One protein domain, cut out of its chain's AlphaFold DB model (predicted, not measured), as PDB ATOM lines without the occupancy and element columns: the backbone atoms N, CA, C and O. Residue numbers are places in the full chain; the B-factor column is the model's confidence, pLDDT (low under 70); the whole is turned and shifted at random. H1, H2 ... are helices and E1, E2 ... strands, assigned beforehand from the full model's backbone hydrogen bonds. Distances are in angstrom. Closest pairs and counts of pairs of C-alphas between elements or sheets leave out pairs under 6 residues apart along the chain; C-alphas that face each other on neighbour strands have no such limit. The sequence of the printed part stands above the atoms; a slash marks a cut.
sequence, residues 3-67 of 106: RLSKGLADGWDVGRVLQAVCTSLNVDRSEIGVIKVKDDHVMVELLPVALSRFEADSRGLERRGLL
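This is residues 3 to 67 of the 106 residues of the protein "DbpA domain-containing protein" of Synergistaceae bacterium (UniProt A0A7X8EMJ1). A two-stranded hairpin, E1 and E2, forms one wall of a small compact domain; H1 packs over one face of it, and H2 crosses the end of the hairpin where E2 finishes. The short H3 packs on residues 20 to 25 of H1, and residues 3 to 4 form a short antiparallel pairing with residues 42 to 43 of E2. The printed part has 65 residues with three named helices and two named strands, in the order H1, E1, E2, H2, H3; the sheet, in the order E1 - E2, is antiparallel, and the class is mixed, helices and strands. The whole is compact, with a radius of gyration of the C-alphas of 10.7 A and spans of 29 by 22 by 15 A.

E1 covers residues 32 to 37 and is 13.9 A long from first to last C-alpha. E2 covers residues 42 to 46 and is 12.6 A long. H1, the longest helix, covers residues 14 to 25 and is 16.3 A long, from C-alpha 14 at (41.515, 151.469, 56.527) to C-alpha 25 at (46.116, 145.025, 70.788). H2 covers residues 48 to 56 and is 12.2 A long. H3 covers residues 59 to 62, is 4.9 A long, and ends with C-alpha 62 at (55.619, 143.262, 64.682).

E1 and E2 form a hairpin, antiparallel at 171 degrees between their directions. N 33 and O 45 are 2.9 A apart and N 43 and O 36 are 2.8 A apart, both within hydrogen-bond range. Residues 3 to 4 pair with residues 42 to 43 of E2, antiparallel. The closest C-alphas of H1 and E1 are those of Val 14 and Ile 35, 6.6 A apart. H1 and E2 are near each other, with 8 pairs of C-alphas within 10 A. H1 touches H3 with residues 20 to 25 alone; their closest C-alphas, those of Ser 24 and Gly 60, are 4.5 A apart. H1 and H2 only just touch, with 3 pairs of C-alphas within 8 A, made by residue 25 of H1 alone; the closest C-alphas are those of Leu 25 and Arg 53, 5.8 A apart. These two run the same way at a steep tilt of 61 degrees. H3 is apart from E1, E2 and H2. In H1 and H2 every O i to N i+4 pair is within hydrogen-bond range; H3 is too short for such a pair, and its one O i to N i+3 pair is within range.

The two C-alphas farthest apart are those of Ala 9 and Ala 56, 29.5 A. The printed part has no cut. The links E1 to E2, E2 to H2 and H2 to H3 are tight, and H1 to E1 is short. The mean pLDDT of the printed part is 92.4, that of H3 is 87, and no printed residue is under 70.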
ATOM      1  N   ARG A   3      52.803 155.191  63.809       92.06
ATOM      2  CA  ARG A   3      53.175 154.996  62.404       92.06
ATOM      3  C   ARG A   3      53.361 153.513  62.121       92.06
ATOM      4  O   ARG A   3      54.102 152.852  62.837       92.06
ATOM      5  N   LEU A   4      52.743 153.025  61.058       91.00
ATOM      6  CA  LEU A   4      52.985 151.693  60.514       91.00
ATOM      7  C   LEU A   4      53.834 151.827  59.251       91.00
ATOM      8  O   LEU A   4      53.593 152.730  58.449       91.00
ATOM      9  N   SER A   5      54.808 150.939  59.072       89.19
ATOM     10  CA  SER A   5      55.805 151.020  57.990       89.19
ATOM     11  C   SER A   5      55.258 150.684  56.599       89.19
ATOM     12  O   SER A   5      56.001 150.765  55.632       89.19
ATOM     13  N   LYS A   6      53.993 150.260  56.515       89.56
ATOM     14  CA  LYS A   6      53.313 149.852  55.283       89.56
ATOM     15  C   LYS A   6      52.161 150.788  54.978       89.56
ATOM     16  O   LYS A   6      51.537 151.298  55.912       89.56
ATOM     17  N   GLY A   7      51.868 150.977  53.698       92.25
ATOM     18  CA  GLY A   7      50.833 151.883  53.209       92.25
ATOM     19  C   GLY A   7      49.916 151.268  52.155       92.25
ATOM     20  O   GLY A   7      49.774 150.048  52.034       92.25
ATOM     21  N   LEU A   8      49.265 152.134  51.383       93.69
ATOM     22  CA  LEU A   8      48.352 151.752  50.309       93.69
ATOM     23  C   LEU A   8      49.065 150.952  49.212       93.69
ATOM     24  O   LEU A   8      48.480 150.008  48.684       93.69
ATOM     25  N   ALA A   9      50.327 151.279  48.912       93.25
ATOM     26  CA  ALA A   9      51.131 150.561  47.921       93.25
ATOM     27  C   ALA A   9      51.383 149.096  48.325       93.25
ATOM     28  O   ALA A   9      51.491 148.222  47.469       93.25
ATOM     29  N   ASP A  10      51.389 148.813  49.631       92.00
ATOM     30  CA  ASP A  10      51.481 147.467  50.204       92.00
ATOM     31  C   ASP A  10      50.113 146.759  50.310       92.00
ATOM     32  O   ASP A  10      50.013 145.656  50.854       92.00
ATOM     33  N   GLY A  11      49.034 147.394  49.840       92.50
ATOM     34  CA  GLY A  11      47.672 146.868  49.904       92.50
ATOM     35  C   GLY A  11      46.995 147.023  51.269       92.50
ATOM     36  O   GLY A  11      46.076 146.255  51.578       92.50
ATOM     37  N   TRP A  12      47.432 147.974  52.103       93.56
ATOM     38  CA  TRP A  12      46.750 148.305  53.356       93.56
ATOM     39  C   TRP A  12      45.695 149.388  53.144       93.56
ATOM     40  O   TRP A  12      46.007 150.534  52.836       93.56
ATOM     41  N   ASP A  13      44.438 149.027  53.373       93.94
ATOM     42  CA  ASP A  13      43.316 149.954  53.485       93.94
ATOM     43  C   ASP A  13      42.896 150.149  54.952       93.94
ATOM     44  O   ASP A  13      43.336 149.438  55.860       93.94
ATOM     45  N   VAL A  14      42.007 151.116  55.187       94.19
ATOM     46  CA  VAL A  14      41.515 151.469  56.527       94.19
ATOM     47  C   VAL A  14      40.928 150.261  57.267       94.19
ATOM     48  O   VAL A  14      41.196 150.093  58.456       94.19
ATOM     49  N   GLY A  15      40.159 149.408  56.585       94.94
ATOM     50  CA  GLY A  15      39.519 148.242  57.189       94.94
ATOM     51  C   GLY A  15      40.539 147.197  57.628       94.94
ATOM     52  O   GLY A  15      40.488 146.724  58.766       94.94
ATOM     53  N   ARG A  16      41.518 146.896  56.767       94.38
ATOM     54  CA  ARG A  16      42.624 145.979  57.098       94.38
ATOM     55  C   ARG A  16      43.463 146.483  58.264       94.38
ATOM     56  O   ARG A  16      43.782 145.703  59.163       94.38
ATOM     57  N   VAL A  17      43.800 147.772  58.268       94.19
ATOM     58  CA  VAL A  17      44.559 148.395  59.363       94.19
ATOM     59  C   VAL A  17      43.774 148.302  60.666       94.19
ATOM     60  O   VAL A  17      44.311 147.817  61.660       94.19
ATOM     61  N   LEU A  18      42.504 148.715  60.661       95.12
ATOM     62  CA  LEU A  18      41.652 148.692  61.847       95.12
ATOM     63  C   LEU A  18      41.556 147.278  62.425       95.12
ATOM     64  O   LEU A  18      41.818 147.072  63.608       95.12
ATOM     65  N   GLN A  19      41.258 146.287  61.581       94.88
ATOM     66  CA  GLN A  19      41.163 144.894  62.005       94.88
ATOM     67  C   GLN A  19      42.483 144.387  62.593       94.88
ATOM     68  O   GLN A  19      42.479 143.742  63.645       94.88
ATOM     69  N   ALA A  20      43.613 144.672  61.943       93.75
ATOM     70  CA  ALA A  20      44.920 144.240  62.421       93.75
ATOM     71  C   ALA A  20      45.267 144.869  63.776       93.75
ATOM     72  O   ALA A  20      45.713 144.153  64.669       93.75
ATOM     73  N   VAL A  21      45.016 146.169  63.956       93.69
ATOM     74  CA  VAL A  21      45.296 146.882  65.210       93.69
ATOM     75  C   VAL A  21      44.387 146.397  66.339       93.69
ATOM     76  O   VAL A  21      44.901 146.010  67.389       93.69
ATOM     77  N   CYS A  22      43.070 146.322  66.122       95.00
ATOM     78  CA  CYS A  22      42.120 145.804  67.116       95.00
ATOM     79  C   CYS A  22      42.476 144.379  67.554       95.00
ATOM     80  O   CYS A  22      42.506 144.083  68.748       95.00
ATOM     81  N   THR A  23      42.809 143.506  66.597       94.62
ATOM     82  CA  THR A  23      43.162 142.108  66.889       94.62
ATOM     83  C   THR A  23      44.498 142.005  67.620       94.62
ATOM     84  O   THR A  23      44.628 141.219  68.552       94.62
ATOM     85  N   SER A  24      45.508 142.778  67.208       93.56
ATOM     86  CA  SER A  24      46.846 142.699  67.801       93.56
ATOM     87  C   SER A  24      46.922 143.312  69.197       93.56
ATOM     88  O   SER A  24      47.668 142.798  70.021       93.56
ATOM     89  N   LEU A  25      46.156 144.371  69.473       93.12
ATOM     90  CA  LEU A  25      46.116 145.025  70.788       93.12
ATOM     91  C   LEU A  25      44.997 144.487  71.696       93.12
ATOM     92  O   LEU A  25      44.943 144.822  72.882       93.12
ATOM     93  N   ASN A  26      44.121 143.636  71.152       94.44
ATOM     94  CA  ASN A  26      42.935 143.102  71.816       94.44
ATOM     95  C   ASN A  26      42.058 144.228  72.401       94.44
ATOM     96  O   ASN A  26      41.780 144.265  73.606       94.44
ATOM     97  N   VAL A  27      41.664 145.164  71.534       95.44
ATOM     98  CA  VAL A  27      40.833 146.338  71.853       95.44
ATOM     99  C   VAL A  27      39.684 146.486  70.861       95.44
ATOM    100  O   VAL A  27      39.754 145.981  69.739       95.44
ATOM    101  N   ASP A  28      38.633 147.196  71.272       96.00
ATOM    102  CA  ASP A  28      37.511 147.525  70.395       96.00
ATOM    103  C   ASP A  28      37.876 148.639  69.400       96.00
ATOM    104  O   ASP A  28      38.820 149.407  69.605       96.00
ATOM    105  N   ARG A  29      37.097 148.754  68.320       95.06
ATOM    106  CA  ARG A  29      37.198 149.857  67.356       95.06
ATOM    107  C   ARG A  29      36.979 151.229  67.998       95.06
ATOM    108  O   ARG A  29      37.488 152.206  67.463       95.06
ATOM    109  N   SER A  30      36.245 151.313  69.113       96.44
ATOM    110  CA  SER A  30      36.047 152.565  69.853       96.44
ATOM    111  C   SER A  30      37.351 153.153  70.372       96.44
ATOM    112  O   SER A  30      37.428 154.360  70.537       96.44
ATOM    113  N   GLU A  31      38.373 152.318  70.593       96.25
ATOM    114  CA  GLU A  31      39.688 152.737  71.084       96.25
ATOM    115  C   GLU A  31      40.633 153.196  69.967       96.25
ATOM    116  O   GLU A  31      41.798 153.521  70.219       96.25
ATOM    117  N   ILE A  32      40.147 153.223  68.725       96.12
ATOM    118  CA  ILE A  32      40.901 153.651  67.555       96.12
ATOM    119  C   ILE A  32      40.302 154.960  67.048       96.12
ATOM    120  O   ILE A  32      39.128 155.035  66.694       96.12
ATOM    121  N   GLY A  33      41.129 156.001  67.037       95.44
ATOM    122  CA  GLY A  33      40.765 157.317  66.531       95.44
ATOM    123  C   GLY A  33      40.945 157.414  65.018       95.44
ATOM    124  O   GLY A  33      40.643 156.496  64.254       95.44
ATOM    125  N   VAL A  34      41.465 158.553  64.564       94.88
ATOM    126  CA  VAL A  34      41.682 158.806  63.139       94.88
ATOM    127  C   VAL A  34      42.703 157.827  62.542       94.88
ATOM    128  O   VAL A  34      43.806 157.652  63.065       94.88
ATOM    129  N   ILE A  35      42.364 157.254  61.382       95.50
ATOM    130  CA  ILE A  35      43.270 156.459  60.544       95.50
ATOM    131  C   ILE A  35      43.559 157.242  59.262       95.50
ATOM    132  O   ILE A  35      42.642 157.596  58.521       95.50
ATOM    133  N   LYS A  36      44.837 157.503  58.985       95.06
ATOM    134  CA  LYS A  36      45.300 158.146  57.750       95.06
ATOM    135  C   LYS A  36      46.170 157.172  56.977       95.06
ATOM    136  O   LYS A  36      47.290 156.887  57.392       95.06
ATOM    137  N   VAL A  37      45.659 156.685  55.856       94.50
ATOM    138  CA  VAL A  37      46.401 155.816  54.940       94.50
ATOM    139  C   VAL A  37      47.106 156.686  53.903       94.50
ATOM    140  O   VAL A  37      46.474 157.551  53.298       94.50
ATOM    141  N   LYS A  38      48.409 156.475  53.720       93.81
ATOM    142  CA  LYS A  38      49.207 157.036  52.623       93.81
ATOM    143  C   LYS A  38      49.819 155.903  51.809       93.81
ATOM    144  O   LYS A  38      49.764 154.755  52.238       93.81
ATOM    145  N   ASP A  39      50.421 156.225  50.669       93.44
ATOM    146  CA  ASP A  39      51.075 155.236  49.808       93.44
ATOM    147  C   ASP A  39      52.159 154.433  50.529       93.44
ATOM    148  O   ASP A  39      52.152 153.210  50.429       93.44
ATOM    149  N   ASP A  40      53.030 155.094  51.300       92.94
ATOM    150  CA  ASP A  40      54.187 154.460  51.947       92.94
ATOM    151  C   ASP A  40      53.964 154.075  53.420       92.94
ATOM    152  O   ASP A  40      54.675 153.231  53.954       92.94
ATOM    153  N   HIS A  41      53.006 154.698  54.113       92.19
ATOM    154  CA  HIS A  41      52.764 154.437  55.535       92.19
ATOM    155  C   HIS A  41      51.319 154.693  55.951       92.19
ATOM    156  O   HIS A  41      50.586 155.455  55.319       92.19
ATOM    157  N   VAL A  42      50.938 154.142  57.101       94.44
ATOM    158  CA  VAL A  42      49.670 154.462  57.768       94.44
ATOM    159  C   VAL A  42      49.927 155.143  59.106       94.44
ATOM    160  O   VAL A  42      50.833 154.773  59.850       94.44
ATOM    161  N   MET A  43      49.118 156.151  59.423       94.75
ATOM    162  CA  MET A  43      49.071 156.777  60.742       94.75
ATOM    163  C   MET A  43      47.774 156.396  61.446       94.75
ATOM    164  O   MET A  43      46.692 156.601  60.900       94.75
ATOM    165  N   VAL A  44      47.888 155.887  62.668       95.19
ATOM    166  CA  VAL A  44      46.751 155.486  63.500       95.19
ATOM    167  C   VAL A  44      46.785 156.265  64.805       95.19
ATOM    168  O   VAL A  44      47.805 156.337  65.495       95.19
ATOM    169  N   GLU A  45      45.670 156.876  65.164       95.69
ATOM    170  CA  GLU A  45      45.472 157.425  66.496       95.69
ATOM    171  C   GLU A  45      44.980 156.328  67.443       95.69
ATOM    172  O   GLU A  45      43.967 155.682  67.187       95.69
ATOM    173  N   LEU A  46      45.715 156.112  68.532       94.94
ATOM    174  CA  LEU A  46      45.340 155.175  69.586       94.94
ATOM    175  C   LEU A  46      44.760 155.973  70.751       94.94
ATOM    176  O   LEU A  46      45.420 156.892  71.244       94.94
ATOM    177  N   LEU A  47      43.556 155.618  71.192       95.00
ATOM    178  CA  LEU A  47      42.970 156.153  72.420       95.00
ATOM    179  C   LEU A  47      43.629 155.512  73.657       95.00
ATOM    180  O   LEU A  47      44.392 154.551  73.510       95.00
ATOM    181  N   PRO A  48      43.389 156.027  74.879       94.50
ATOM    182  CA  PRO A  48      44.158 155.648  76.063       94.50
ATOM    183  C   PRO A  48      44.257 154.140  76.333       94.50
ATOM    184  O   PRO A  48      45.337 153.676  76.704       94.50
ATOM    185  N   VAL A  49      43.194 153.352  76.113       94.75
ATOM    186  CA  VAL A  49      43.262 151.896  76.343       94.75
ATOM    187  C   VAL A  49      44.133 151.229  75.283       94.75
ATOM    188  O   VAL A  49      45.023 150.453  75.629       94.75
ATOM    189  N   ALA A  50      43.933 151.550  74.001       94.94
ATOM    190  CA  ALA A  50      44.757 151.016  72.916       94.94
ATOM    191  C   ALA A  50      46.231 151.423  73.049       94.94
ATOM    192  O   ALA A  50      47.113 150.593  72.838       94.94
ATOM    193  N   LEU A  51      46.500 152.667  73.451       93.75
ATOM    194  CA  LEU A  51      47.853 153.159  73.693       93.75
ATOM    195  C   LEU A  51      48.531 152.372  74.819       93.75
ATOM    196  O   LEU A  51      49.631 151.863  74.624       93.75
ATOM    197  N   SER A  52      47.852 152.188  75.954       93.12
ATOM    198  CA  SER A  52      48.403 151.429  77.080       93.12
ATOM    199  C   SER A  52      48.678 149.964  76.712       93.12
ATOM    200  O   SER A  52      49.717 149.416  77.080       93.12
ATOM    201  N   ARG A  53      47.793 149.333  75.925       93.44
ATOM    202  CA  ARG A  53      48.017 147.974  75.398       93.44
ATOM    203  C   ARG A  53      49.221 147.912  74.470       93.44
ATOM    204  O   ARG A  53      50.019 146.992  74.595       93.44
ATOM    205  N   PHE A  54      49.365 148.891  73.585       91.81
ATOM    206  CA  PHE A  54      50.496 148.985  72.671       91.81
ATOM    207  C   PHE A  54      51.833 149.148  73.406       91.81
ATOM    208  O   PHE A  54      52.816 148.496  73.057       91.81
ATOM    209  N   GLU A  55      51.872 150.002  74.431       89.81
ATOM    210  CA  GLU A  55      53.064 150.212  75.255       89.81
ATOM    211  C   GLU A  55      53.441 148.968  76.070       89.81
ATOM    212  O   GLU A  55      54.627 148.734  76.311       89.81
ATOM    213  N   ALA A  56      52.447 148.172  76.475       90.06
ATOM    214  CA  ALA A  56      52.653 146.914  77.184       90.06
ATOM    215  C   ALA A  56      53.116 145.776  76.255       90.06
ATOM    216  O   ALA A  56      54.045 145.050  76.606       90.06
ATOM    217  N   ASP A  57      52.484 145.615  75.087       87.50
ATOM    218  CA  ASP A  57      52.838 144.597  74.098       87.50
ATOM    219  C   ASP A  57      52.521 145.047  72.661       87.50
ATOM    220  O   ASP A  57      51.367 145.155  72.245       87.50
ATOM    221  N   SER A  58      53.573 145.248  71.866       87.88
ATOM    222  CA  SER A  58      53.479 145.588  70.437       87.88
ATOM    223  C   SER A  58      53.848 144.420  69.514       87.88
ATOM    224  O   SER A  58      53.718 144.531  68.291       87.88
ATOM    225  N   ARG A  59      54.196 143.250  70.070       87.12
ATOM    226  CA  ARG A  59      54.630 142.064  69.305       87.12
ATOM    227  C   ARG A  59      53.576 141.549  68.339       87.12
ATOM    228  O   ARG A  59      53.887 140.939  67.317       87.12
ATOM    229  N   GLY A  60      52.298 141.759  68.648       85.50
ATOM    230  CA  GLY A  60      51.199 141.434  67.741       85.50
ATOM    231  C   GLY A  60      51.245 142.217  66.425       85.50
ATOM    232  O   GLY A  60      50.776 141.716  65.405       85.50
ATOM    233  N   LEU A  61      51.789 143.434  66.425       86.81
ATOM    234  CA  LEU A  61      51.933 144.269  65.229       86.81
ATOM    235  C   LEU A  61      53.247 143.972  64.494       86.81
ATOM    236  O   LEU A  61      53.246 143.881  63.266       86.81
ATOM    237  N   GLU A  62      54.328 143.714  65.232       88.62
ATOM    238  CA  GLU A  62      55.619 143.262  64.682       88.62
ATOM    239  C   GLU A  62      55.465 141.948  63.904       88.62
ATOM    240  O   GLU A  62      55.855 141.859  62.743       88.62
ATOM    241  N   ARG A  63      54.766 140.952  64.471       86.50
ATOM    242  CA  ARG A  63      54.499 139.661  63.801       86.50
ATOM    243  C   ARG A  63      53.702 139.783  62.503       86.50
ATOM    244  O   ARG A  63      53.750 138.886  61.667       86.50
ATOM    245  N   ARG A  64      52.944 140.867  62.332       83.56
ATOM    246  CA  ARG A  64      52.207 141.159  61.092       83.56
ATOM    247  C   ARG A  64      53.055 141.942  60.083       83.56
ATOM    248  O   ARG A  64      52.577 142.247  58.991       83.56
ATOM    249  N   GLY A  65      54.293 142.281  60.439       82.19
ATOM    250  CA  GLY A  65      55.188 143.122  59.652       82.19
ATOM    251  C   GLY A  65      54.649 144.538  59.474       82.19
ATOM    252  O   GLY A  65      54.869 145.135  58.424       82.19
ATOM    253  N   LEU A  66      53.859 145.030  60.436       81.69
ATOM    254  CA  LEU A  66      53.364 146.411  60.464       81.69
ATOM    255  C   LEU A  66      54.353 147.362  61.149       81.69
ATOM    256  O   LEU A  66      54.293 148.570  60.927       81.69
ATOM    257  N   LEU A  67      55.240 146.802  61.973       83.25
ATOM    258  CA  LEU A  67      56.312 147.480  62.690       83.25
ATOM    259  C   LEU A  67      57.614 146.715  62.470       83.25
ATOM    260  O   LEU A  67      57.591 145.496  62.287       83.25
TER     261      LEU A  67